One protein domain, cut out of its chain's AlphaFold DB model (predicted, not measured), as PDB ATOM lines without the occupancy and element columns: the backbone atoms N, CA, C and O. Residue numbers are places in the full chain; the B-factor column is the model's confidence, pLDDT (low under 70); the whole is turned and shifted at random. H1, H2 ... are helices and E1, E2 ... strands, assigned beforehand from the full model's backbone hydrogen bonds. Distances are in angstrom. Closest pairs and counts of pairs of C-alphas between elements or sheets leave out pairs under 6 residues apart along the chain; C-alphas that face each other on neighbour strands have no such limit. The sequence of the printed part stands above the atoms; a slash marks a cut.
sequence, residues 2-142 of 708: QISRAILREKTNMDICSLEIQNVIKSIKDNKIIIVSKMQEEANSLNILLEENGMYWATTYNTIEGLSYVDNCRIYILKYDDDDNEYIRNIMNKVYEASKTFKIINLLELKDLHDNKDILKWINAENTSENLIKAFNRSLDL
ATOM      1  N   GLN A   2      -0.834  29.090 108.500       35.81
ATOM      2  CA  GLN A   2       0.297  28.218 108.893       35.81
ATOM      3  C   GLN A   2      -0.133  26.846 109.458       35.81
ATOM      4  O   GLN A   2       0.471  25.840 109.106       35.81
ATOM      5  N   ILE A   3      -1.235  26.771 110.218       41.16
ATOM      6  CA  ILE A   3      -1.760  25.502 110.771       41.16
ATOM      7  C   ILE A   3      -2.261  24.557 109.660       41.16
ATOM      8  O   ILE A   3      -1.945  23.375 109.665       41.16
ATOM      9  N   SER A   4      -2.948  25.071 108.632       36.72
ATOM     10  CA  SER A   4      -3.403  24.245 107.498       36.72
ATOM     11  C   SER A   4      -2.264  23.721 106.619       36.72
ATOM     12  O   SER A   4      -2.421  22.663 106.024       36.72
ATOM     13  N   ARG A   5      -1.118  24.417 106.537       38.62
ATOM     14  CA  ARG A   5       0.075  23.922 105.821       38.62
ATOM     15  C   ARG A   5       0.827  22.851 106.617       38.62
ATOM     16  O   ARG A   5       1.372  21.946 105.996       38.62
ATOM     17  N   ALA A   6       0.825  22.931 107.950       38.66
ATOM     18  CA  ALA A   6       1.363  21.888 108.824       38.66
ATOM     19  C   ALA A   6       0.500  20.615 108.778       38.66
ATOM     20  O   ALA A   6       1.031  19.543 108.524       38.66
ATOM     21  N   ILE A   7      -0.829  20.756 108.869       43.75
ATOM     22  CA  ILE A   7      -1.777  19.632 108.782       43.75
ATOM     23  C   ILE A   7      -1.784  18.998 107.381       43.75
ATOM     24  O   ILE A   7      -1.879  17.779 107.270       43.75
ATOM     25  N   LEU A   8      -1.660  19.789 106.301       40.94
ATOM     26  CA  LEU A   8      -1.483  19.217 104.960       40.94
ATOM     27  C   LEU A   8      -0.153  18.468 104.849       40.94
ATOM     28  O   LEU A   8      -0.170  17.350 104.362       40.94
ATOM     29  N   ARG A   9       0.970  19.028 105.328       39.34
ATOM     30  CA  ARG A   9       2.267  18.324 105.339       39.34
ATOM     31  C   ARG A   9       2.221  17.028 106.151       39.34
ATOM     32  O   ARG A   9       2.779  16.037 105.700       39.34
ATOM     33  N   GLU A  10       1.552  17.018 107.302       41.97
ATOM     34  CA  GLU A  10       1.365  15.810 108.117       41.97
ATOM     35  C   GLU A  10       0.492  14.767 107.415       41.97
ATOM     36  O   GLU A  10       0.849  13.591 107.418       41.97
ATOM     37  N   LYS A  11      -0.597  15.177 106.747       43.94
ATOM     38  CA  LYS A  11      -1.422  14.266 105.936       43.94
ATOM     39  C   LYS A  11      -0.656  13.686 104.750       43.94
ATOM     40  O   LYS A  11      -0.688  12.477 104.556       43.94
ATOM     41  N   THR A  12       0.071  14.514 103.996       48.78
ATOM     42  CA  THR A  12       0.875  14.038 102.862       48.78
ATOM     43  C   THR A  12       2.001  13.111 103.331       48.78
ATOM     44  O   THR A  12       2.243  12.091 102.697       48.78
ATOM     45  N   ASN A  13       2.641  13.401 104.471       49.31
ATOM     46  CA  ASN A  13       3.651  12.520 105.068       49.31
ATOM     47  C   ASN A  13       3.053  11.200 105.594       49.31
ATOM     48  O   ASN A  13       3.692  10.161 105.449       49.31
ATOM     49  N   MET A  14       1.839  11.206 106.164       50.88
ATOM     50  CA  MET A  14       1.133   9.976 106.561       50.88
ATOM     51  C   MET A  14       0.766   9.104 105.354       50.88
ATOM     52  O   MET A  14       0.947   7.888 105.416       50.88
ATOM     53  N   ASP A  15       0.293   9.703 104.259       55.19
ATOM     54  CA  ASP A  15      -0.069   8.971 103.038       55.19
ATOM     55  C   ASP A  15       1.168   8.378 102.333       55.19
ATOM     56  O   ASP A  15       1.130   7.233 101.878       55.19
ATOM     57  N   ILE A  16       2.293   9.108 102.312       57.09
ATOM     58  CA  ILE A  16       3.582   8.620 101.787       57.09
ATOM     59  C   ILE A  16       4.123   7.469 102.652       57.09
ATOM     60  O   ILE A  16       4.493   6.424 102.117       57.09
ATOM     61  N   CYS A  17       4.093   7.613 103.981       57.47
ATOM     62  CA  CYS A  17       4.530   6.569 104.912       57.47
ATOM     63  C   CYS A  17       3.669   5.293 104.780       57.47
ATOM     64  O   CYS A  17       4.192   4.180 104.767       57.47
ATOM     65  N   SER A  18       2.354   5.441 104.578       68.06
ATOM     66  CA  SER A  18       1.425   4.329 104.325       68.06
ATOM     67  C   SER A  18       1.745   3.567 103.029       68.06
ATOM     68  O   SER A  18       1.722   2.333 103.011       68.06
ATOM     69  N   LEU A  19       2.099   4.274 101.950       77.44
ATOM     70  CA  LEU A  19       2.465   3.660 100.669       77.44
ATOM     71  C   LEU A  19       3.824   2.941 100.732       77.44
ATOM     72  O   LEU A  19       3.965   1.828 100.220       77.44
ATOM     73  N   GLU A  20       4.821   3.536 101.387       80.44
ATOM     74  CA  GLU A  20       6.128   2.904 101.587       80.44
ATOM     75  C   GLU A  20       6.030   1.636 102.438       80.44
ATOM     76  O   GLU A  20       6.606   0.608 102.073       80.44
ATOM     77  N   ILE A  21       5.231   1.661 103.509       82.25
ATOM     78  CA  ILE A  21       4.933   0.478 104.326       82.25
ATOM     79  C   ILE A  21       4.332  -0.641 103.460       82.25
ATOM     80  O   ILE A  21       4.758  -1.794 103.562       82.25
ATOM     81  N   GLN A  22       3.391  -0.328 102.560       82.75
ATOM     82  CA  GLN A  22       2.817  -1.317 101.636       82.75
ATOM     83  C   GLN A  22       3.866  -1.904 100.677       82.75
ATOM     84  O   GLN A  22       3.872  -3.118 100.446       82.75
ATOM     85  N   ASN A  23       4.781  -1.079 100.161       86.94
ATOM     86  CA  ASN A  23       5.871  -1.527  99.289       86.94
ATOM     87  C   ASN A  23       6.873  -2.432 100.020       86.94
ATOM     88  O   ASN A  23       7.312  -3.444  99.462       86.94
ATOM     89  N   VAL A  24       7.190  -2.125 101.281       86.69
ATOM     90  CA  VAL A  24       8.040  -2.975 102.128       86.69
ATOM     91  C   VAL A  24       7.349  -4.311 102.413       86.69
ATOM     92  O   VAL A  24       7.965  -5.360 102.229       86.69
ATOM     93  N   ILE A  25       6.057  -4.310 102.762       84.75
ATOM     94  CA  ILE A  25       5.280  -5.546 102.978       84.75
ATOM     95  C   ILE A  25       5.255  -6.411 101.712       84.75
ATOM     96  O   ILE A  25       5.445  -7.627 101.795       84.75
ATOM     97  N   LYS A  26       5.036  -5.808 100.536       87.12
ATOM     98  CA  LYS A  26       5.088  -6.524  99.253       87.12
ATOM     99  C   LYS A  26       6.475  -7.124  99.016       87.12
ATOM    100  O   LYS A  26       6.578  -8.305  98.709       87.12
ATOM    101  N   SER A  27       7.532  -6.351  99.249       88.50
ATOM    102  CA  SER A  27       8.917  -6.810  99.090       88.50
ATOM    103  C   SER A  27       9.271  -7.969 100.031       88.50
ATOM    104  O   SER A  27       9.947  -8.907  99.612       88.50
ATOM    105  N   ILE A  28       8.765  -7.960 101.272       86.75
ATOM    106  CA  ILE A  28       8.905  -9.083 102.214       86.75
ATOM    107  C   ILE A  28       8.196 -10.335 101.675       86.75
ATOM    108  O   ILE A  28       8.782 -11.419 101.695       86.75
ATOM    109  N   LYS A  29       6.970 -10.202 101.145       85.81
ATOM    110  CA  LYS A  29       6.223 -11.322 100.532       85.81
ATOM    111  C   LYS A  29       6.927 -11.892  99.301       85.81
ATOM    112  O   LYS A  29       6.950 -13.107  99.129       85.81
ATOM    113  N   ASP A  30       7.557 -11.028  98.511       88.38
ATOM    114  CA  ASP A  30       8.365 -11.404  97.348       88.38
ATOM    115  C   ASP A  30       9.752 -11.958  97.752       88.38
ATOM    116  O   ASP A  30      10.578 -12.263  96.891       88.38
ATOM    117  N   ASN A  31      10.023 -12.113  99.059       87.81
ATOM    118  CA  ASN A  31      11.270 -12.642  99.624       87.81
ATOM    119  C   ASN A  31      12.517 -11.836  99.193       87.81
ATOM    120  O   ASN A  31      13.627 -12.376  99.104       87.81
ATOM    121  N   LYS A  32      12.334 -10.527  98.958       91.31
ATOM    122  CA  LYS A  32      13.420  -9.571  98.712       91.31
ATOM    123  C   LYS A  32      14.205  -9.285  99.993       91.31
ATOM    124  O   LYS A  32      13.726  -9.480 101.112       91.31
ATOM    125  N   ILE A  33      15.432  -8.806  99.818       92.75
ATOM    126  CA  ILE A  33      16.285  -8.316 100.898       92.75
ATOM    127  C   ILE A  33      15.956  -6.848 101.146       92.75
ATOM    128  O   ILE A  33      16.096  -6.013 100.253       92.75
ATOM    129  N   ILE A  34      15.542  -6.540 102.369       92.94
ATOM    130  CA  ILE A  34      15.242  -5.184 102.805       92.94
ATOM    131  C   ILE A  34      16.531  -4.533 103.313       92.94
ATOM    132  O   ILE A  34      17.151  -5.030 104.257       92.94
ATOM    133  N   ILE A  35      16.938  -3.438 102.677       92.88
ATOM    134  CA  ILE A  35      18.094  -2.628 103.062       92.88
ATOM    135  C   ILE A  35      17.595  -1.441 103.886       92.88
ATOM    136  O   ILE A  35      16.679  -0.743 103.464       92.88
ATOM    137  N   VAL A  36      18.189  -1.206 105.052       91.19
ATOM    138  CA  VAL A  36      17.800  -0.116 105.955       91.19
ATOM    139  C   VAL A  36      18.858   0.981 105.927       91.19
ATOM    140  O   VAL A  36      19.979   0.769 106.401       91.19
ATOM    141  N   SER A  37      18.495   2.135 105.369       89.06
ATOM    142  CA  SER A  37      19.299   3.361 105.340       89.06
ATOM    143  C   SER A  37      18.807   4.369 106.388       89.06
ATOM    144  O   SER A  37      17.707   4.233 106.935       89.06
ATOM    145  N   LYS A  38      19.621   5.386 106.687       83.88
ATOM    146  CA  LYS A  38      19.269   6.422 107.671       83.88
ATOM    147  C   LYS A  38      18.231   7.396 107.124       83.88
ATOM    148  O   LYS A  38      17.337   7.803 107.865       83.88
ATOM    149  N   MET A  39      18.339   7.765 105.847       86.31
ATOM    150  CA  MET A  39      17.489   8.782 105.219       86.31
ATOM    151  C   MET A  39      16.718   8.237 104.013       86.31
ATOM    152  O   MET A  39      17.114   7.257 103.381       86.31
ATOM    153  N   GLN A  40      15.603   8.891 103.677       85.88
ATOM    154  CA  GLN A  40      14.748   8.469 102.562       85.88
ATOM    155  C   GLN A  40      15.407   8.711 101.195       85.88
ATOM    156  O   GLN A  40      15.254   7.911 100.276       85.88
ATOM    157  N   GLU A  41      16.178   9.791 101.059       86.31
ATOM    158  CA  GLU A  41      16.922  10.109  99.830       86.31
ATOM    159  C   GLU A  41      17.973   9.033  99.505       86.31
ATOM    160  O   GLU A  41      18.129   8.625  98.351       86.31
ATOM    161  N   GLU A  42      18.625   8.505 100.542       87.31
ATOM    162  CA  GLU A  42      19.545   7.370 100.458       87.31
ATOM    163  C   GLU A  42      18.828   6.099  99.983       87.31
ATOM    164  O   GLU A  42      19.298   5.428  99.063       87.31
ATOM    165  N   ALA A  43      17.670   5.781 100.580       88.62
ATOM    166  CA  ALA A  43      16.868   4.617 100.208       88.62
ATOM    167  C   ALA A  43      16.441   4.680  98.736       88.62
ATOM    168  O   ALA A  43      16.579   3.704  97.999       88.62
ATOM    169  N   ASN A  44      15.979   5.845  98.279       89.44
ATOM    170  CA  ASN A  44      15.584   6.050  96.888       89.44
ATOM    171  C   ASN A  44      16.762   5.842  95.927       89.44
ATOM    172  O   ASN A  44      16.620   5.147  94.922       89.44
ATOM    173  N   SER A  45      17.937   6.373  96.266       88.38
ATOM    174  CA  SER A  45      19.145   6.223  95.443       88.38
ATOM    175  C   SER A  45      19.623   4.768  95.375       88.38
ATOM    176  O   SER A  45      19.998   4.286  94.307       88.38
ATOM    177  N   LEU A  46      19.539   4.030  96.486       88.81
ATOM    178  CA  LEU A  46      19.837   2.596  96.529       88.81
ATOM    179  C   LEU A  46      18.851   1.765  95.704       88.81
ATOM    180  O   LEU A  46      19.266   0.807  95.053       88.81
ATOM    181  N   ASN A  47      17.565   2.126  95.713       90.69
ATOM    182  CA  ASN A  47      16.549   1.461  94.898       90.69
ATOM    183  C   ASN A  47      16.820   1.633  93.399       90.69
ATOM    184  O   ASN A  47      16.682   0.663  92.662       90.69
ATOM    185  N   ILE A  48      17.265   2.820  92.972       88.44
ATOM    186  CA  ILE A  48      17.684   3.074  91.584       88.44
ATOM    187  C   ILE A  48      18.939   2.255  91.251       88.44
ATOM    188  O   ILE A  48      18.965   1.535  90.257       88.44
ATOM    189  N   LEU A  49      19.960   2.296  92.114       86.25
ATOM    190  CA  LEU A  49      21.220   1.574  91.900       86.25
ATOM    191  C   LEU A  49      21.027   0.049  91.790       86.25
ATOM    192  O   LEU A  49      21.782  -0.630  91.096       86.25
ATOM    193  N   LEU A  50      20.042  -0.505  92.503       88.69
ATOM    194  CA  LEU A  50      19.789  -1.946  92.590       88.69
ATOM    195  C   LEU A  50      18.589  -2.416  91.754       88.69
ATOM    196  O   LEU A  50      18.233  -3.595  91.842       88.69
ATOM    197  N   GLU A  51      17.986  -1.547  90.938       86.31
ATOM    198  CA  GLU A  51      16.764  -1.849  90.182       86.31
ATOM    199  C   GLU A  51      16.933  -3.091  89.290       86.31
ATOM    200  O   GLU A  51      16.137  -4.031  89.372       86.31
ATOM    201  N   GLU A  52      18.037  -3.163  88.540       82.31
ATOM    202  CA  GLU A  52      18.356  -4.282  87.639       82.31
ATOM    203  C   GLU A  52      18.562  -5.623  88.368       82.31
ATOM    204  O   GLU A  52      18.387  -6.688  87.777       82.31
ATOM    205  N   ASN A  53      18.898  -5.602  89.665       82.25
ATOM    206  CA  ASN A  53      19.098  -6.825  90.445       82.25
ATOM    207  C   ASN A  53      17.773  -7.466  90.881       82.25
ATOM    208  O   ASN A  53      17.743  -8.665  91.159       82.25
ATOM    209  N   GLY A  54      16.692  -6.686  91.023       82.06
ATOM    210  CA  GLY A  54      15.345  -7.149  91.396       82.06
ATOM    211  C   GLY A  54      15.181  -7.778  92.795       82.06
ATOM    212  O   GLY A  54      14.052  -7.924  93.267       82.06
ATOM    213  N   MET A  55      16.279  -8.122  93.477       88.81
ATOM    214  CA  MET A  55      16.322  -8.875  94.741       88.81
ATOM    215  C   MET A  55      16.336  -8.001  96.001       88.81
ATOM    216  O   MET A  55      16.237  -8.531  97.110       88.81
ATOM    217  N   TYR A  56      16.471  -6.684  95.851       92.12
ATOM    218  CA  TYR A  56      16.666  -5.743  96.952       92.12
ATOM    219  C   TYR A  56      15.550  -4.697  97.002       92.12
ATOM    220  O   TYR A  56      14.928  -4.390  95.984       92.12
ATOM    221  N   TRP A  57      15.301  -4.164  98.194       93.19
ATOM    222  CA  TRP A  57      14.445  -3.002  98.412       93.19
ATOM    223  C   TRP A  57      14.979  -2.182  99.587       93.19
ATOM    224  O   TRP A  57      15.084  -2.698 100.698       93.19
ATOM    225  N   ALA A  58      15.333  -0.925  99.358       91.94
ATOM    226  CA  ALA A  58      15.838  -0.016 100.373       91.94
ATOM    227  C   ALA A  58      14.716   0.834 100.989       91.94
ATOM    228  O   ALA A  58      13.788   1.263 100.300       91.94
ATOM    229  N   THR A  59      14.802   1.054 102.299       92.12
ATOM    230  CA  THR A  59      13.831   1.784 103.126       92.12
ATOM    231  C   THR A  59      14.519   2.384 104.357       92.12
ATOM    232  O   THR A  59      15.691   2.112 104.607       92.12
ATOM    233  N   THR A  60      13.790   3.154 105.169       89.50
ATOM    234  CA  THR A  60      14.297   3.734 106.425       89.50
ATOM    235  C   THR A  60      13.782   3.019 107.678       89.50
ATOM    236  O   THR A  60      12.838   2.223 107.622       89.50
ATOM    237  N   TYR A  61      14.391   3.316 108.835       84.38
ATOM    238  CA  TYR A  61      13.942   2.803 110.137       84.38
ATOM    239  C   TYR A  61      12.497   3.197 110.471       84.38
ATOM    240  O   TYR A  61      11.743   2.345 110.932       84.38
ATOM    241  N   ASN A  62      12.083   4.437 110.183       83.88
ATOM    242  CA  ASN A  62      10.724   4.914 110.476       83.88
ATOM    243  C   ASN A  62       9.660   4.047 109.780       83.88
ATOM    244  O   ASN A  62       8.651   3.679 110.381       83.88
ATOM    245  N   THR A  63       9.914   3.651 108.530       85.19
ATOM    246  CA  THR A  63       9.036   2.748 107.773       85.19
ATOM    247  C   THR A  63       8.989   1.352 108.403       85.19
ATOM    248  O   THR A  63       7.933   0.724 108.434       85.19
ATOM    249  N   ILE A  64      10.115   0.866 108.941       83.38
ATOM    250  CA  ILE A  64      10.206  -0.436 109.624       83.38
ATOM    251  C   ILE A  64       9.491  -0.424 110.980       83.38
ATOM    252  O   ILE A  64       8.838  -1.406 111.342       83.38
ATOM    253  N   GLU A  65       9.589   0.669 111.731       82.06
ATOM    254  CA  GLU A  65       8.920   0.827 113.023       82.06
ATOM    255  C   GLU A  65       7.393   0.705 112.880       82.06
ATOM    256  O   GLU A  65       6.752  -0.001 113.670       82.06
ATOM    257  N   GLY A  66       6.847   1.294 111.808       76.44
ATOM    258  CA  GLY A  66       5.431   1.250 111.441       76.44
ATOM    259  C   GLY A  66       4.919  -0.096 110.909       76.44
ATOM    260  O   GLY A  66       3.718  -0.231 110.667       76.44
ATOM    261  N   LEU A  67       5.777  -1.110 110.734       78.06
ATOM    262  CA  LEU A  67       5.346  -2.430 110.267       78.06
ATOM    263  C   LEU A  67       4.542  -3.177 111.344       78.06
ATOM    264  O   LEU A  67       4.994  -3.374 112.479       78.06
ATOM    265  N   SER A  68       3.370  -3.670 110.939       69.81
ATOM    266  CA  SER A  68       2.516  -4.574 111.722       69.81
ATOM    267  C   SER A  68       2.905  -6.052 111.576       69.81
ATOM    268  O   SER A  68       2.485  -6.879 112.382       69.81
ATOM    269  N   TYR A  69       3.714  -6.388 110.566       65.94
ATOM    270  CA  TYR A  69       4.149  -7.744 110.236       65.94
ATOM    271  C   TYR A  69       5.599  -7.731 109.741       65.94
ATOM    272  O   TYR A  69       5.913  -7.009 108.796       65.94
ATOM    273  N   VAL A  70       6.479  -8.526 110.365       67.50
ATOM    274  CA  VAL A  70       7.923  -8.556 110.038       67.50
ATOM    275  C   VAL A  70       8.493  -9.982 109.964       67.50
ATOM    276  O   VAL A  70       9.697 -10.191 110.073       67.50
ATOM    277  N   ASP A  71       7.637 -10.984 109.781       75.81
ATOM    278  CA  ASP A  71       8.063 -12.384 109.822       75.81
ATOM    279  C   ASP A  71       8.734 -12.837 108.511       75.81
ATOM    280  O   ASP A  71       8.385 -12.382 107.419       75.81
ATOM    281  N   ASN A  72       9.723 -13.728 108.625       77.06
ATOM    282  CA  ASN A  72      10.562 -14.244 107.533       77.06
ATOM    283  C   ASN A  72      11.326 -13.190 106.702       77.06
ATOM    284  O   ASN A  72      11.804 -13.492 105.603       77.06
ATOM    285  N   CYS A  73      11.499 -11.971 107.214       85.44
ATOM    286  CA  CYS A  73      12.195 -10.908 106.489       85.44
ATOM    287  C   CYS A  73      13.718 -11.144 106.395       85.44
ATOM    288  O   CYS A  73      14.336 -11.783 107.249       85.44
ATOM    289  N   ARG A  74      14.356 -10.611 105.348       91.56
ATOM    290  CA  ARG A  74      15.819 -10.590 105.192       91.56
ATOM    291  C   ARG A  74      16.292  -9.149 105.321       91.56
ATOM    292  O   ARG A  74      15.955  -8.347 104.461       91.56
ATOM    293  N   ILE A  75      17.033  -8.820 106.378       92.06
ATOM    294  CA  ILE A  75      17.315  -7.429 106.764       92.06
ATOM    295  C   ILE A  75      18.812  -7.144 106.694       92.06
ATOM    296  O   ILE A  75      19.595  -7.788 107.398       92.06
ATOM    297  N   TYR A  76      19.203  -6.176 105.864       93.75
ATOM    298  CA  TYR A  76      20.564  -5.641 105.771       93.75
ATOM    299  C   TYR A  76      20.558  -4.193 106.260       93.75
ATOM    300  O   TYR A  76      19.832  -3.366 105.724       93.75
ATOM    301  N   ILE A  77      21.362  -3.865 107.264       91.00
ATOM    302  CA  ILE A  77      21.439  -2.505 107.817       91.00
ATOM    303  C   ILE A  77      22.736  -1.865 107.353       91.00
ATOM    304  O   ILE A  77      23.800  -2.454 107.545       91.00
ATOM    305  N   LEU A  78      22.666  -0.668 106.775       87.44
ATOM    306  CA  LEU A  78      23.864   0.105 106.462       87.44
ATOM    307  C   LEU A  78      24.409   0.749 107.741       87.44
ATOM    308  O   LEU A  78      23.683   1.442 108.456       87.44
ATOM    309  N   LYS A  79      25.687   0.497 108.031       83.06
ATOM    310  CA  LYS A  79      26.432   1.157 109.104       83.06
ATOM    311  C   LYS A  79      27.357   2.205 108.483       83.06
ATOM    312  O   LYS A  79      28.157   1.871 107.607       83.06
ATOM    313  N   TYR A  80      27.245   3.447 108.944       73.94
ATOM    314  CA  TYR A  80      27.956   4.602 108.387       73.94
ATOM    315  C   TYR A  80      29.141   4.992 109.272       73.94
ATOM    316  O   TYR A  80      30.219   5.295 108.762       73.94
ATOM    317  N   ASP A  81      28.963   4.921 110.595       69.25
ATOM    318  CA  ASP A  81      30.033   5.156 111.564       69.25
ATOM    319  C   ASP A  81      30.024   4.156 112.726       69.25
ATOM    320  O   ASP A  81      29.041   3.457 112.984       69.25
ATOM    321  N   ASP A  82      31.142   4.076 113.443       64.56
ATOM    322  CA  ASP A  82      31.313   3.214 114.608       64.56
ATOM    323  C   ASP A  82      30.434   3.635 115.807       64.56
ATOM    324  O   ASP A  82      30.156   2.789 116.663       64.56
ATOM    325  N   ASP A  83      29.893   4.858 115.783       63.38
ATOM    326  CA  ASP A  83      28.948   5.417 116.762       63.38
ATOM    327  C   ASP A  83      27.462   5.111 116.467       63.38
ATOM    328  O   ASP A  83      26.596   5.394 117.296       63.38
ATOM    329  N   ASP A  84      27.135   4.429 115.361       70.81
ATOM    330  CA  ASP A  84      25.751   4.079 114.964       70.81
ATOM    331  C   ASP A  84      25.085   2.985 115.831       70.81
ATOM    332  O   ASP A  84      24.089   2.365 115.443       70.81
ATOM    333  N   ASN A  85      25.629   2.708 117.016       74.31
ATOM    334  CA  ASN A  85      25.226   1.573 117.843       74.31
ATOM    335  C   ASN A  85      23.777   1.693 118.341       74.31
ATOM    336  O   ASN A  85      23.083   0.683 118.422       74.31
ATOM    337  N   GLU A  86      23.298   2.906 118.635       79.62
ATOM    338  CA  GLU A  86      21.913   3.128 119.072       79.62
ATOM    339  C   GLU A  86      20.906   2.898 117.933       79.62
ATOM    340  O   GLU A  86      19.931   2.164 118.103       79.62
ATOM    341  N   TYR A  87      21.194   3.430 116.741       83.50
ATOM    342  CA  TYR A  87      20.387   3.230 115.530       83.50
ATOM    343  C   TYR A  87      20.243   1.742 115.179       83.50
ATOM    344  O   TYR A  87      19.131   1.237 114.997       83.50
ATOM    345  N   ILE A  88      21.362   1.012 115.154       85.50
ATOM    346  CA  ILE A  88      21.368  -0.426 114.865       85.50
ATOM    347  C   ILE A  88      20.595  -1.196 115.945       85.50
ATOM    348  O   ILE A  88      19.813  -2.091 115.618       85.50
ATOM    349  N   ARG A  89      20.766  -0.835 117.225       84.44
ATOM    350  CA  ARG A  89      20.074  -1.481 118.349       84.44
ATOM    351  C   ARG A  89      18.557  -1.318 118.266       84.44
ATOM    352  O   ARG A  89      17.838  -2.287 118.509       84.44
ATOM    353  N   ASN A  90      18.070  -0.140 117.880       85.38
ATOM    354  CA  ASN A  90      16.638   0.118 117.716       85.38
ATOM    355  C   ASN A  90      16.023  -0.763 116.619       85.38
ATOM    356  O   ASN A  90      14.994  -1.404 116.848       85.38
ATOM    357  N   ILE A  91      16.699  -0.902 115.472       86.00
ATOM    358  CA  ILE A  91      16.266  -1.829 114.414       86.00
ATOM    359  C   ILE A  91      16.297  -3.278 114.920       86.00
ATOM    360  O   ILE A  91      15.323  -4.014 114.738       86.00
ATOM    361  N   MET A  92      17.386  -3.695 115.579       86.62
ATOM    362  CA  MET A  92      17.530  -5.056 116.110       86.62
ATOM    363  C   MET A  92      16.373  -5.435 117.040       86.62
ATOM    364  O   MET A  92      15.776  -6.494 116.850       86.62
ATOM    365  N   ASN A  93      16.001  -4.562 117.979       85.94
ATOM    366  CA  ASN A  93      14.905  -4.814 118.923       85.94
ATOM    367  C   ASN A  93      13.564  -5.103 118.225       85.94
ATOM    368  O   ASN A  93      12.750  -5.858 118.751       85.94
ATOM    369  N   LYS A  94      13.329  -4.512 117.047       83.62
ATOM    370  CA  LYS A  94      12.068  -4.650 116.307       83.62
ATOM    371  C   LYS A  94      12.041  -5.875 115.392       83.62
ATOM    372  O   LYS A  94      11.011  -6.542 115.324       83.62
ATOM    373  N   VAL A  95      13.124  -6.148 114.656       86.25
ATOM    374  CA  VAL A  95      13.084  -7.101 113.522       86.25
ATOM    375  C   VAL A  95      14.025  -8.297 113.647       86.25
ATOM    376  O   VAL A  95      13.911  -9.233 112.859       86.25
ATOM    377  N   TYR A  96      14.942  -8.320 114.622       87.56
ATOM    378  CA  TYR A  96      15.960  -9.373 114.699       87.56
ATOM    379  C   TYR A  96      15.355 -10.766 114.891       87.56
ATOM    380  O   TYR A  96      15.705 -11.685 114.146       87.56
ATOM    381  N   GLU A  97      14.430 -10.937 115.840       83.69
ATOM    382  CA  GLU A  97      13.803 -12.238 116.125       83.69
ATOM    383  C   GLU A  97      13.029 -12.781 114.920       83.69
ATOM    384  O   GLU A  97      13.241 -13.930 114.532       83.69
ATOM    385  N   ALA A  98      12.243 -11.921 114.268       82.31
ATOM    386  CA  ALA A  98      11.381 -12.259 113.134       82.31
ATOM    387  C   ALA A  98      12.125 -12.398 111.784       82.31
ATOM    388  O   ALA A  98      11.551 -12.836 110.787       82.31
ATOM    389  N   SER A  99      13.410 -12.031 111.727       87.88
ATOM    390  CA  SER A  99      14.209 -12.110 110.501       87.88
ATOM    391  C   SER A  99      14.765 -13.514 110.230       87.88
ATOM    392  O   SER A  99      15.152 -14.251 111.135       87.88
ATOM    393  N   LYS A 100      14.871 -13.877 108.950       88.62
ATOM    394  CA  LYS A 100      15.561 -15.084 108.472       88.62
ATOM    395  C   LYS A 100      17.065 -14.866 108.310       88.62
ATOM    396  O   LYS A 100      17.851 -15.772 108.570       88.62
ATOM    397  N   THR A 101      17.453 -13.677 107.860       90.44
ATOM    398  CA  THR A 101      18.853 -13.257 107.719       90.44
ATOM    399  C   THR A 101      18.990 -11.852 108.263       90.44
ATOM    400  O   THR A 101      18.145 -11.005 107.950       90.44
ATOM    401  N   PHE A 102      20.067 -11.587 108.988       92.25
ATOM    402  CA  PHE A 102      20.311 -10.271 109.560       92.25
ATOM    403  C   PHE A 102      21.783  -9.909 109.402       92.25
ATOM    404  O   PHE A 102      22.651 -10.551 109.997       92.25
ATOM    405  N   LYS A 103      22.068  -8.891 108.588       93.00
ATOM    406  CA  LYS A 103      23.436  -8.433 108.330       93.00
ATOM    407  C   LYS A 103      23.586  -6.957 108.648       93.00
ATOM    408  O   LYS A 103      22.722  -6.152 108.315       93.00
ATOM    409  N   ILE A 104      24.734  -6.613 109.213       89.06
ATOM    410  CA  ILE A 104      25.192  -5.231 109.337       89.06
ATOM    411  C   ILE A 104      26.260  -5.031 108.266       89.06
ATOM    412  O   ILE A 104      27.252  -5.761 108.233       89.06
ATOM    413  N   ILE A 105      26.026  -4.086 107.364       87.38
ATOM    414  CA  ILE A 105      26.852  -3.842 106.187       87.38
ATOM    415  C   ILE A 105      27.797  -2.683 106.472       87.38
ATOM    416  O   ILE A 105      27.360  -1.551 106.663       87.38
ATOM    417  N   ASN A 106      29.098  -2.977 106.444       77.38
ATOM    418  CA  ASN A 106      30.154  -1.973 106.502       77.38
ATOM    419  C   ASN A 106      30.669  -1.664 105.090       77.38
ATOM    420  O   ASN A 106      31.203  -2.538 104.388       77.38
ATOM    421  N   LEU A 107      30.557  -0.401 104.689       73.56
ATOM    422  CA  LEU A 107      31.164   0.120 103.467       73.56
ATOM    423  C   LEU A 107      32.515   0.733 103.833       73.56
ATOM    424  O   LEU A 107      32.584   1.707 104.573       73.56
ATOM    425  N   LEU A 108      33.597   0.107 103.377       62.97
ATOM    426  CA  LEU A 108      34.962   0.486 103.753       62.97
ATOM    427  C   LEU A 108      35.328   1.879 103.249       62.97
ATOM    428  O   LEU A 108      35.850   2.673 104.018       62.97
ATOM    429  N   GLU A 109      34.967   2.186 102.004       60.28
ATOM    430  CA  GLU A 109      35.280   3.449 101.323       60.28
ATOM    431  C   GLU A 109      34.561   4.662 101.948       60.28
ATOM    432  O   GLU A 109      34.948   5.800 101.712       60.28
ATOM    433  N   LEU A 110      33.538   4.447 102.791       60.12
ATOM    434  CA  LEU A 110      32.933   5.525 103.588       60.12
ATOM    435  C   LEU A 110      33.845   5.991 104.732       60.12
ATOM    436  O   LEU A 110      33.681   7.110 105.213       60.12
ATOM    437  N   LYS A 111      34.789   5.158 105.198       53.00
ATOM    438  CA  LYS A 111      35.692   5.507 106.309       53.00
ATOM    439  C   LYS A 111      36.822   6.452 105.891       53.00
ATOM    440  O   LYS A 111      37.334   7.150 106.759       53.00
ATOM    441  N   ASP A 112      37.141   6.508 104.600       52.91
ATOM    442  CA  ASP A 112      38.190   7.369 104.033       52.91
ATOM    443  C   ASP A 112      37.676   8.782 103.679       52.91
ATOM    444  O   ASP A 112      38.437   9.648 103.251       52.91
ATOM    445  N   LEU A 113      36.377   9.046 103.872       55.25
ATOM    446  CA  LEU A 113      35.771  10.364 103.677       55.25
ATOM    447  C   LEU A 113      35.940  11.223 104.940       55.25
ATOM    448  O   LEU A 113      35.443  10.871 106.009       55.25
ATOM    449  N   HIS A 114      36.608  12.373 104.797       50.19
ATOM    450  CA  HIS A 114      36.963  13.262 105.910       50.19
ATOM    451  C   HIS A 114      35.764  13.932 106.617       50.19
ATOM    452  O   HIS A 114      35.884  14.206 107.804       50.19
ATOM    453  N   ASP A 115      34.613  14.141 105.950       48.09
ATOM    454  CA  ASP A 115      33.426  14.798 106.541       48.09
ATOM    455  C   ASP A 115      32.082  14.241 106.028       48.09
ATOM    456  O   ASP A 115      31.907  14.017 104.824       48.09
ATOM    457  N   ASN A 116      31.094  14.108 106.931       52.56
ATOM    458  CA  ASN A 116      29.706  13.663 106.690       52.56
ATOM    459  C   ASN A 116      29.610  12.417 105.789       52.56
ATOM    460  O   ASN A 116      29.317  12.525 104.591       52.56
ATOM    461  N   LYS A 117      29.878  11.247 106.388       63.41
ATOM    462  CA  LYS A 117      29.793   9.918 105.763       63.41
ATOM    463  C   LYS A 117      28.337   9.586 105.422       63.41
ATOM    464  O   LYS A 117      27.542   9.292 106.310       63.41
ATOM    465  N   ASP A 118      28.007   9.611 104.137       69.81
ATOM    466  CA  ASP A 118      26.678   9.301 103.601       69.81
ATOM    467  C   ASP A 118      26.846   8.429 102.344       69.81
ATOM    468  O   ASP A 118      27.755   8.643 101.533       69.81
ATOM    469  N   ILE A 119      25.965   7.442 102.187       75.06
ATOM    470  CA  ILE A 119      25.885   6.562 101.019       75.06
ATOM    471  C   ILE A 119      25.719   7.340  99.705       75.06
ATOM    472  O   ILE A 119      26.218   6.889  98.681       75.06
ATOM    473  N   LEU A 120      25.108   8.527  99.707       78.00
ATOM    474  CA  LEU A 120      25.007   9.363  98.507       78.00
ATOM    475  C   LEU A 120      26.385   9.793  97.992       78.00
ATOM    476  O   LEU A 120      26.642   9.730  96.791       78.00
ATOM    477  N   LYS A 121      27.311  10.159  98.887       74.81
ATOM    478  CA  LYS A 121      28.700  10.463  98.499       74.81
ATOM    479  C   LYS A 121      29.430   9.222  98.005       74.81
ATOM    480  O   LYS A 121      30.211   9.317  97.066       74.81
ATOM    481  N   TRP A 122      29.151   8.070  98.612       78.31
ATOM    482  CA  TRP A 122      29.708   6.791  98.181       78.31
ATOM    483  C   TRP A 122      29.265   6.427  96.761       78.31
ATOM    484  O   TRP A 122      30.108   6.083  95.939       78.31
ATOM    485  N   ILE A 123      27.975   6.581  96.445       76.56
ATOM    486  CA  ILE A 123      27.426   6.371  95.096       76.56
ATOM    487  C   ILE A 123      28.031   7.379  94.104       76.56
ATOM    488  O   ILE A 123      28.435   6.997  93.009       76.56
ATOM    489  N   ASN A 124      28.162   8.650  94.501       73.69
ATOM    490  CA  ASN A 124      28.724   9.706  93.652       73.69
ATOM    491  C   ASN A 124      30.236   9.562  93.393       73.69
ATOM    492  O   ASN A 124      30.740  10.155  92.445       73.69
ATOM    493  N   ALA A 125      30.954   8.772  94.195       69.94
ATOM    494  CA  ALA A 125      32.370   8.451  94.003       69.94
ATOM    495  C   ALA A 125      32.594   7.290  93.004       69.94
ATOM    496  O   ALA A 125      33.514   6.498  93.176       69.94
ATOM    497  N   GLU A 126      31.730   7.171  91.987       70.44
ATOM    498  CA  GLU A 126      31.756   6.141  90.929       70.44
ATOM    499  C   GLU A 126      31.624   4.679  91.413       70.44
ATOM    500  O   GLU A 126      31.969   3.735  90.697       70.44
ATOM    501  N   ASN A 127      31.077   4.450  92.611       76.12
ATOM    502  CA  ASN A 127      30.836   3.092  93.090       76.12
ATOM    503  C   ASN A 127      29.613   2.445  92.430       76.12
ATOM    504  O   ASN A 127      28.550   3.045  92.286       76.12
ATOM    505  N   THR A 128      29.753   1.167  92.074       80.62
ATOM    506  CA  THR A 128      28.743   0.412  91.321       80.62
ATOM    507  C   THR A 128      27.854  -0.458  92.217       80.62
ATOM    508  O   THR A 128      28.167  -0.744  93.379       80.62
ATOM    509  N   SER A 129      26.755  -0.963  91.650       83.06
ATOM    510  CA  SER A 129      25.917  -1.989  92.283       83.06
ATOM    511  C   SER A 129      26.716  -3.258  92.634       83.06
ATOM    512  O   SER A 129      26.478  -3.868  93.679       83.06
ATOM    513  N   GLU A 130      27.733  -3.615  91.842       83.19
ATOM    514  CA  GLU A 130      28.636  -4.731  92.141       83.19
ATOM    515  C   GLU A 130      29.471  -4.495  93.406       83.19
ATOM    516  O   GLU A 130      29.650  -5.419  94.207       83.19
ATOM    517  N   ASN A 131      29.969  -3.270  93.615       81.94
ATOM    518  CA  ASN A 131      30.731  -2.909  94.815       81.94
ATOM    519  C   ASN A 131      29.862  -3.090  96.071       81.94
ATOM    520  O   ASN A 131      30.300  -3.674  97.070       81.94
ATOM    521  N   LEU A 132      28.594  -2.683  95.988       85.50
ATOM    522  CA  LEU A 132      27.628  -2.821  97.075       85.50
ATOM    523  C   LEU A 132      27.277  -4.296  97.353       85.50
ATOM    524  O   LEU A 132      27.265  -4.735  98.505       85.50
ATOM    525  N   ILE A 133      27.087  -5.109  96.310       87.12
ATOM    526  CA  ILE A 133      26.840  -6.555  96.448       87.12
ATOM    527  C   ILE A 133      28.054  -7.274  97.056       87.12
ATOM    528  O   ILE A 133      27.896  -8.153  97.913       87.12
ATOM    529  N   LYS A 134      29.281  -6.887  96.687       85.12
ATOM    530  CA  LYS A 134      30.502  -7.388  97.343       85.12
ATOM    531  C   LYS A 134      30.490  -7.055  98.840       85.12
ATOM    532  O   LYS A 134      30.809  -7.931  99.650       85.12
ATOM    533  N   ALA A 135      30.045  -5.855  99.226       83.81
ATOM    534  CA  ALA A 135      29.871  -5.486 100.632       83.81
ATOM    535  C   ALA A 135      28.812  -6.346 101.352       83.81
ATOM    536  O   ALA A 135      29.016  -6.763 102.496       83.81
ATOM    537  N   PHE A 136      27.718  -6.707 100.680       88.88
ATOM    538  CA  PHE A 136      26.710  -7.623 101.229       88.88
ATOM    539  C   PHE A 136      27.239  -9.043 101.447       88.88
ATOM    540  O   PHE A 136      26.948  -9.682 102.468       88.88
ATOM    541  N   ASN A 137      28.032  -9.550 100.504       85.44
ATOM    542  CA  ASN A 137      28.583 -10.904 100.548       85.44
ATOM    543  C   ASN A 137      29.676 -11.075 101.613       85.44
ATOM    544  O   ASN A 137      29.803 -12.163 102.184       85.44
ATOM    545  N   ARG A 138      30.423 -10.005 101.911       82.94
ATOM    546  CA  ARG A 138      31.467  -9.981 102.952       82.94
ATOM    547  C   ARG A 138      30.954  -9.625 104.352       82.94
ATOM    548  O   ARG A 138      31.744  -9.589 105.287       82.94
ATOM    549  N   SER A 139      29.659  -9.346 104.507       88.38
ATOM    550  CA  SER A 139      29.053  -9.022 105.804       88.38
ATOM    551  C   SER A 139      28.528 -10.280 106.502       88.38
ATOM    552  O   SER A 139      27.881 -11.129 105.873       88.38
ATOM    553  N   LEU A 140      28.812 -10.404 107.802       89.94
ATOM    554  CA  LEU A 140      28.422 -11.554 108.619       89.94
ATOM    555  C   LEU A 140      26.899 -11.607 108.794       89.94
ATOM    556  O   LEU A 140      26.274 -10.610 109.149       89.94
ATOM    557  N   ASP A 141      26.313 -12.782 108.562       91.75
ATOM    558  CA  ASP A 141      24.914 -13.056 108.895       91.75
ATOM    559  C   ASP A 141      24.806 -13.528 110.345       91.75
ATOM    560  O   ASP A 141      25.236 -14.635 110.685       91.75
ATOM    561  N   LEU A 142      24.214 -12.683 111.185       90.94
ATOM    562  CA  LEU A 142      24.067 -12.913 112.621       90.94
ATOM    563  C   LEU A 142      23.062 -14.035 112.941       90.94
ATOM    564  O   LEU A 142      23.072 -14.578 114.046       90.94
TER     565      LEU A 142
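Overview. This is residues 2 to 142 of the 708 residues of the protein "DNA primase" of Clostridium putrefaciens (UniProt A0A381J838). A strongly twisted sheet of four parallel strands, in the order E2, E1, E3, E4, is covered on both faces in three layers, H1 and H4 on one face and H2 and H6 on the other. Residues 2 to 16 of the long helix H1 stick out from this body as a free arm. The printed part has 141 residues with six named helices and four named strands, in the order H1, E1, H2, E2, H3, E3, H4, E4, H5, H6; its class is mixed, helices and strands. It is compact, with a radius of gyration of the C-alphas of 15.5 A and spans of 46 by 35 by 32 A.

Arrangement. Begin with the inner strands E1, residues 33 to 37, and E3, residues 73 to 79: N 34 and O 74 are within hydrogen-bond range at 2.8 A. Beside E1 find edge strand E2, residues 56 to 60, with N 57 and O 33 at 2.9 A; beside E3, edge strand E4, residues 99 to 106, with N 75 and O 101 at 2.9 A. H2, residues 40 to 49, lies over E2 and along the strands at a height of 7.5 A over the sheet; the closest C-alphas are Ala 43 and Ala 58, 4.7 A. On the opposite face H4, residues 85 to 95, lies over E3 at 9.4 A, closest C-alphas Ile 88 and Ile 77, 7.3 A. H6, residues 129 to 137, on the same face as H2, lies over E4, closest C-alphas Phe 136 and Ile 105, 6.2 A. H1, residues 2 to 29, is on the sheet with residues 20 to 29, closest C-alphas Ile 28 and Cys 73, 5.7 A. H3, residues 61 to 65, only grazes the sheet; it touches H1 at Ile 21 and Thr 63, 5.8 A, by residues 17 to 21 of H1 alone. H5, residues 119 to 124, is not on the sheet and only just touches H2, with 3 pairs of C-alphas within 8 A, the closest Glu 42 and Leu 120, 6.1 A. Strand-helix-strand units, parallel strands joined through a helix, are E1, H2, E2 and E3, H4, E4, and E2, H3, E3 is split by E1; these crossovers are right-handed. Every O i to N i+4 pair is within hydrogen-bond range in H1, H2, H3, H5 and H6, and 6 of 7 in H4.

Along the chain. Find C-alpha 2 at (0.297, 28.218, 108.893); H1 runs 40.8 A from there to C-alpha 29. E3 spans 18.8 A, E4 19.3 A and H4 15.5 A. H6 ends at C-alpha 137, (28.583, -10.904, 100.548).

Size, cuts and confidence. The printed part has no cut; the C-alphas farthest apart are Gln 2 and Arg 138, 49.7 A. The long link is residues 107 to 118, E4 to H5. Mean pLDDT of the printed part is 77.3; it is under 70 at residues 2 to 18, 68 to 70, 81 to 83, 108 to 118 and 125.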